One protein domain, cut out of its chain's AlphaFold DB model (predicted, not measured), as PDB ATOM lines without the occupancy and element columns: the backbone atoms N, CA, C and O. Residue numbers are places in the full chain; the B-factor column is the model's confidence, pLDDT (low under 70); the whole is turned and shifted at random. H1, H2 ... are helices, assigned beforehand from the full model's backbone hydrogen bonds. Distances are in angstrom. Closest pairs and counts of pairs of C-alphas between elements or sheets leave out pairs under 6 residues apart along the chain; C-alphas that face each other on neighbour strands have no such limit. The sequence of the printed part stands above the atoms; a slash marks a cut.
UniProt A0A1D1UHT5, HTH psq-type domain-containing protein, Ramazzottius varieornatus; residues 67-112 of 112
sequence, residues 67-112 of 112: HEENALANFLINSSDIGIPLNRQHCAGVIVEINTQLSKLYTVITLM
ATOM      1  N   HIS A  67     -21.073  16.144   0.291       80.50
ATOM      2  CA  HIS A  67     -20.413  16.666   1.492       80.50
ATOM      3  C   HIS A  67     -18.919  16.939   1.267       80.50
ATOM      4  O   HIS A  67     -18.427  17.978   1.698       80.50
ATOM      5  N   GLU A  68     -18.232  16.062   0.537       81.56
ATOM      6  CA  GLU A  68     -16.821  16.217   0.164       81.56
ATOM      7  C   GLU A  68     -16.626  17.339  -0.851       81.56
ATOM      8  O   GLU A  68     -15.695  18.132  -0.749       81.56
ATOM      9  N   GLU A  69     -17.551  17.466  -1.804       84.38
ATOM     10  CA  GLU A  69     -17.551  18.574  -2.757       84.38
ATOM     11  C   GLU A  69     -17.711  19.924  -2.040       84.38
ATOM     12  O   GLU A  69     -16.981  20.872  -2.328       84.38
ATOM     13  N   ASN A  70     -18.603  20.003  -1.046       85.56
ATOM     14  CA  ASN A  70     -18.762  21.199  -0.218       85.56
ATOM     15  C   ASN A  70     -17.513  21.487   0.632       85.56
ATOM     16  O   ASN A  70     -17.120  22.646   0.763       85.56
ATOM     17  N   ALA A  71     -16.885  20.458   1.207       84.94
ATOM     18  CA  ALA A  71     -15.655  20.609   1.981       84.94
ATOM     19  C   ALA A  71     -14.501  21.126   1.106       84.94
ATOM     20  O   ALA A  71     -13.829  22.089   1.481       84.94
ATOM     21  N   LEU A  72     -14.338  20.559  -0.093       86.81
ATOM     22  CA  LEU A  72     -13.382  21.018  -1.099       86.81
ATOM     23  C   LEU A  72     -13.650  22.472  -1.505       86.81
ATOM     24  O   LEU A  72     -12.726  23.284  -1.526       86.81
ATOM     25  N   ALA A  73     -14.904  22.825  -1.790       87.44
ATOM     26  CA  ALA A  73     -15.266  24.192  -2.153       87.44
ATOM     27  C   ALA A  73     -14.904  25.189  -1.040       87.44
ATOM     28  O   ALA A  73     -14.255  26.197  -1.315       87.44
ATOM     29  N   ASN A  74     -15.250  24.883   0.215       89.62
ATOM     30  CA  ASN A  74     -14.908  25.728   1.362       89.62
ATOM     31  C   ASN A  74     -13.390  25.876   1.535       89.62
ATOM     32  O   ASN A  74     -12.906  26.977   1.787       89.62
ATOM     33  N   PHE A  75     -12.629  24.791   1.367       87.88
ATOM     34  CA  PHE A  75     -11.170  24.828   1.438       87.88
ATOM     35  C   PHE A  75     -10.564  25.746   0.368       87.88
ATOM     36  O   PHE A  75      -9.697  26.565   0.677       87.88
ATOM     37  N   LEU A  76     -11.031  25.643  -0.880       89.25
ATOM     38  CA  LEU A  76     -10.540  26.473  -1.981       89.25
ATOM     39  C   LEU A  76     -10.907  27.947  -1.780       89.25
ATOM     40  O   LEU A  76     -10.051  28.806  -1.965       89.25
ATOM     41  N   ILE A  77     -12.138  28.239  -1.354       90.38
ATOM     42  CA  ILE A  77     -12.578  29.609  -1.046       90.38
ATOM     43  C   ILE A  77     -11.691  30.213   0.045       90.38
ATOM     44  O   ILE A  77     -11.071  31.247  -0.186       90.38
ATOM     45  N   ASN A  78     -11.522  29.515   1.172       89.50
ATOM     46  CA  ASN A  78     -10.664  29.980   2.263       89.50
ATOM     47  C   ASN A  78      -9.213  30.185   1.809       89.50
ATOM     48  O   ASN A  78      -8.567  31.140   2.226       89.50
ATOM     49  N   SER A  79      -8.700  29.301   0.944       86.81
ATOM     50  CA  SER A  79      -7.352  29.415   0.374       86.81
ATOM     51  C   SER A  79      -7.214  30.673  -0.489       86.81
ATOM     52  O   SER A  79      -6.217  31.385  -0.386       86.81
ATOM     53  N   SER A  80      -8.229  30.985  -1.296       89.19
ATOM     54  CA  SER A  80      -8.275  32.223  -2.077       89.19
ATOM     55  C   SER A  80      -8.320  33.459  -1.180       89.19
ATOM     56  O   SER A  80      -7.612  34.428  -1.452       89.19
ATOM     57  N   ASP A  81      -9.110  33.426  -0.106       92.44
ATOM     58  CA  ASP A  81      -9.269  34.555   0.819       92.44
ATOM     59  C   ASP A  81      -7.959  34.905   1.545       92.44
ATOM     60  O   ASP A  81      -7.693  36.076   1.818       92.44
ATOM     61  N   ILE A  82      -7.097  33.915   1.801       92.56
ATOM     62  CA  ILE A  82      -5.753  34.120   2.373       92.56
ATOM     63  C   ILE A  82      -4.665  34.370   1.313       92.56
ATOM     64  O   ILE A  82      -3.479  34.422   1.640       92.56
ATOM     65  N   GLY A  83      -5.049  34.529   0.043       88.81
ATOM     66  CA  GLY A  83      -4.149  34.891  -1.050       88.81
ATOM     67  C   GLY A  83      -3.383  33.727  -1.683       88.81
ATOM     68  O   GLY A  83      -2.426  33.973  -2.419       88.81
ATOM     69  N   ILE A  84      -3.774  32.469  -1.439       85.88
ATOM     70  CA  ILE A  84      -3.187  31.317  -2.139       85.88
ATOM     71  C   ILE A  84      -3.697  31.309  -3.587       85.88
ATOM     72  O   ILE A  84      -4.906  31.216  -3.818       85.88
ATOM     73  N   PRO A  85      -2.804  31.346  -4.593       84.31
ATOM     74  CA  PRO A  85      -3.217  31.294  -5.986       84.31
ATOM     75  C   PRO A  85      -3.804  29.921  -6.328       84.31
ATOM     76  O   PRO A  85      -3.092  28.916  -6.378       84.31
ATOM     77  N   LEU A  86      -5.098  29.888  -6.643       87.69
ATOM     78  CA  LEU A  86      -5.808  28.689  -7.094       87.69
ATOM     79  C   LEU A  86      -5.512  28.374  -8.567       87.69
ATOM     80  O   LEU A  86      -6.393  28.375  -9.429       87.69
ATOM     81  N   ASN A  87      -4.241  28.140  -8.889       89.00
ATOM     82  CA  ASN A  87      -3.853  27.751 -10.238       89.00
ATOM     83  C   ASN A  87      -4.248  26.290 -10.532       89.00
ATOM     84  O   ASN A  87      -4.486  25.481  -9.633       89.00
ATOM     85  N   ARG A  88      -4.279  25.930 -11.821       84.88
ATOM     86  CA  ARG A  88      -4.702  24.596 -12.274       84.88
ATOM     87  C   ARG A  88      -3.933  23.455 -11.598       84.88
ATOM     88  O   ARG A  88      -4.528  22.421 -11.315       84.88
ATOM     89  N   GLN A  89      -2.628  23.617 -11.375       85.31
ATOM     90  CA  GLN A  89      -1.790  22.580 -10.764       85.31
ATOM     91  C   GLN A  89      -2.102  22.417  -9.277       85.31
ATOM     92  O   GLN A  89      -2.241  21.290  -8.809       85.31
ATOM     93  N   HIS A  90      -2.281  23.529  -8.562       81.06
ATOM     94  CA  HIS A  90      -2.662  23.539  -7.156       81.06
ATOM     95  C   HIS A  90      -4.013  22.849  -6.952       81.06
ATOM     96  O   HIS A  90      -4.112  21.889  -6.191       81.06
ATOM     97  N   CYS A  91      -5.028  23.249  -7.721       84.88
ATOM     98  CA  CYS A  91      -6.351  22.631  -7.655       84.88
ATOM     99  C   CYS A  91      -6.309  21.138  -8.014       84.88
ATOM    100  O   CYS A  91      -6.938  20.328  -7.338       84.88
ATOM    101  N   ALA A  92      -5.543  20.751  -9.042       85.56
ATOM    102  CA  ALA A  92      -5.392  19.344  -9.409       85.56
ATOM    103  C   ALA A  92      -4.759  18.516  -8.278       85.56
ATOM    104  O   ALA A  92      -5.241  17.423  -7.995       85.56
ATOM    105  N   GLY A  93      -3.729  19.042  -7.608       85.00
ATOM    106  CA  GLY A  93      -3.094  18.379  -6.466       85.00
ATOM    107  C   GLY A  93      -4.060  18.158  -5.303       85.00
ATOM    108  O   GLY A  93      -4.176  17.041  -4.806       85.00
ATOM    109  N   VAL A  94      -4.821  19.190  -4.930       84.94
ATOM    110  CA  VAL A  94      -5.829  19.111  -3.856       84.94
ATOM    111  C   VAL A  94      -6.914  18.077  -4.183       84.94
ATOM    112  O   VAL A  94      -7.283  17.267  -3.336       84.94
ATOM    113  N   ILE A  95      -7.390  18.044  -5.432       84.44
ATOM    114  CA  ILE A  95      -8.397  17.069  -5.878       84.44
ATOM    115  C   ILE A  95      -7.848  15.633  -5.838       84.44
ATOM    116  O   ILE A  95      -8.570  14.707  -5.467       84.44
ATOM    117  N   VAL A  96      -6.587  15.420  -6.227       85.44
ATOM    118  CA  VAL A  96      -5.945  14.094  -6.157       85.44
ATOM    119  C   VAL A  96      -5.813  13.625  -4.708       85.44
ATOM    120  O   VAL A  96      -6.116  12.466  -4.419       85.44
ATOM    121  N   GLU A  97      -5.422  14.516  -3.798       84.69
ATOM    122  CA  GLU A  97      -5.290  14.198  -2.374       84.69
ATOM    123  C   GLU A  97      -6.637  13.778  -1.770       84.69
ATOM    124  O   GLU A  97      -6.742  12.710  -1.168       84.69
ATOM    125  N   ILE A  98      -7.702  14.541  -2.029       81.94
ATOM    126  CA  ILE A  98      -9.055  14.216  -1.549       81.94
ATOM    127  C   ILE A  98      -9.536  12.873  -2.102       81.94
ATOM    128  O   ILE A  98     -10.027  12.034  -1.350       81.94
ATOM    129  N   ASN A  99      -9.341  12.612  -3.397       79.81
ATOM    130  CA  ASN A  99      -9.702  11.318  -3.984       79.81
ATOM    131  C   ASN A  99      -8.917  10.157  -3.360       79.81
ATOM    132  O   ASN A  99      -9.457   9.058  -3.197       79.81
ATOM    133  N   THR A 100      -7.656  10.389  -2.994       83.25
ATOM    134  CA  THR A 100      -6.815   9.395  -2.319       83.25
ATOM    135  C   THR A 100      -7.324   9.115  -0.906       83.25
ATOM    136  O   THR A 100      -7.429   7.954  -0.511       83.25
ATOM    137  N   GLN A 101      -7.683  10.155  -0.151       79.12
ATOM    138  CA  GLN A 101      -8.251  10.012   1.192       79.12
ATOM    139  C   GLN A 101      -9.613   9.316   1.165       79.12
ATOM    140  O   GLN A 101      -9.836   8.386   1.940       79.12
ATOM    141  N   LEU A 102     -10.474   9.673   0.211       76.12
ATOM    142  CA  LEU A 102     -11.765   9.019   0.017       76.12
ATOM    143  C   LEU A 102     -11.608   7.543  -0.335       76.12
ATOM    144  O   LEU A 102     -12.252   6.692   0.270       76.12
ATOM    145  N   SER A 103     -10.704   7.223  -1.260       75.31
ATOM    146  CA  SER A 103     -10.430   5.833  -1.639       75.31
ATOM    147  C   SER A 103      -9.936   5.004  -0.444       75.31
ATOM    148  O   SER A 103     -10.365   3.862  -0.268       75.31
ATOM    149  N   LYS A 104      -9.091   5.578   0.426       73.38
ATOM    150  CA  LYS A 104      -8.658   4.931   1.679       73.38
ATOM    151  C   LYS A 104      -9.833   4.696   2.633       73.38
ATOM    152  O   LYS A 104      -9.980   3.584   3.131       73.38
ATOM    153  N   LEU A 105     -10.685   5.701   2.845       60.84
ATOM    154  CA  LEU A 105     -11.882   5.607   3.691       60.84
ATOM    155  C   LEU A 105     -12.837   4.503   3.222       60.84
ATOM    156  O   LEU A 105     -13.248   3.670   4.027       60.84
ATOM    157  N   TYR A 106     -13.129   4.431   1.922       60.53
ATOM    158  CA  TYR A 106     -13.979   3.373   1.369       60.53
ATOM    159  C   TYR A 106     -13.351   1.980   1.496       60.53
ATOM    160  O   TYR A 106     -14.061   1.013   1.774       60.53
ATOM    161  N   THR A 107     -12.028   1.867   1.350       60.06
ATOM    162  CA  THR A 107     -11.321   0.586   1.516       60.06
ATOM    163  C   THR A 107     -11.386   0.094   2.963       60.06
ATOM    164  O   THR A 107     -11.623  -1.086   3.194       60.06
ATOM    165  N   VAL A 108     -11.240   0.994   3.941       53.38
ATOM    166  CA  VAL A 108     -11.341   0.661   5.373       53.38
ATOM    167  C   VAL A 108     -12.763   0.242   5.750       53.38
ATOM    168  O   VAL A 108     -12.929  -0.770   6.416       53.38
ATOM    169  N   ILE A 109     -13.787   0.959   5.273       54.72
ATOM    170  CA  ILE A 109     -15.195   0.611   5.531       54.72
ATOM    171  C   ILE A 109     -15.575  -0.735   4.895       54.72
ATOM    172  O   ILE A 109     -16.412  -1.442   5.434       54.72
ATOM    173  N   THR A 110     -14.963  -1.112   3.769       54.50
ATOM    174  CA  THR A 110     -15.247  -2.395   3.095       54.50
ATOM    175  C   THR A 110     -14.570  -3.594   3.782       54.50
ATOM    176  O   THR A 110     -14.950  -4.735   3.537       54.50
ATOM    177  N   LEU A 111     -13.558  -3.353   4.624       50.00
ATOM    178  CA  LEU A 111     -12.800  -4.387   5.343       50.00
ATOM    179  C   LEU A 111     -13.242  -4.576   6.807       50.00
ATOM    180  O   LEU A 111     -12.672  -5.427   7.491       50.00
ATOM    181  N   MET A 112     -14.217  -3.795   7.284       43.75
ATOM    182  CA  MET A 112     -14.854  -3.936   8.602       43.75
ATOM    183  C   MET A 112     -16.236  -4.569   8.471       43.75
ATOM    184  O   MET A 112     -16.572  -5.386   9.355       43.75
TER     185      MET A 112
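This is residues 67 to 112 of the 112 residues of the protein "HTH psq-type domain-containing protein" of Ramazzottius varieornatus (UniProt A0A1D1UHT5). Two helices run side by side at a shallow tilt and opposite ways, loosely paired: H1 runs out, the link from residue 82 to residue 87 turns the path round, and the longer H2 folds back past H1. The helices come nearest at Leu 72 and Ile 95 and are spread at the link; residues 103 to 112, of which 103 to 110 belong to H2, stick out as an arm. The printed part has 46 residues, with two named helices in the order H1, H2 and no named strand; its class is all helix. The whole is loose, with a radius of gyration of the C-alphas of 12.9 A and spans of 41 by 19 by 12 A.

Start with H1, residues 67 to 81, and go on over a short link of 6 residues to H2, residues 88 to 110. The two are close but not clearly touching: look at their closest C-alphas, those of Leu 72 and Ile 95, 8.0 A apart. Their lines stand at a shallow tilt of 30 degrees, and they run opposite ways. In H1 and H2 you will find every O i to N i+4 pair within hydrogen-bond range.

Find C-alpha 67 at (-20.413, 16.666, 1.492); from there H1 runs 21.1 A to C-alpha 81 at (-9.269, 34.555, 0.819). H2 begins at C-alpha 88 and runs 32.8 A to C-alpha 110 at (-15.247, -2.395, 3.095).

The two C-alphas farthest apart are those of Gly 83 and Met 112, at 41.4 A. Residues 78 to 83, of which 78 to 81 belong to H1, stand free. The printed part has no cut, and Met 112 is the chain's last residue. In the B-factor column, look at residues 105 to 112: there the model's pLDDT is under 70, while the mean of the printed part is 79.7.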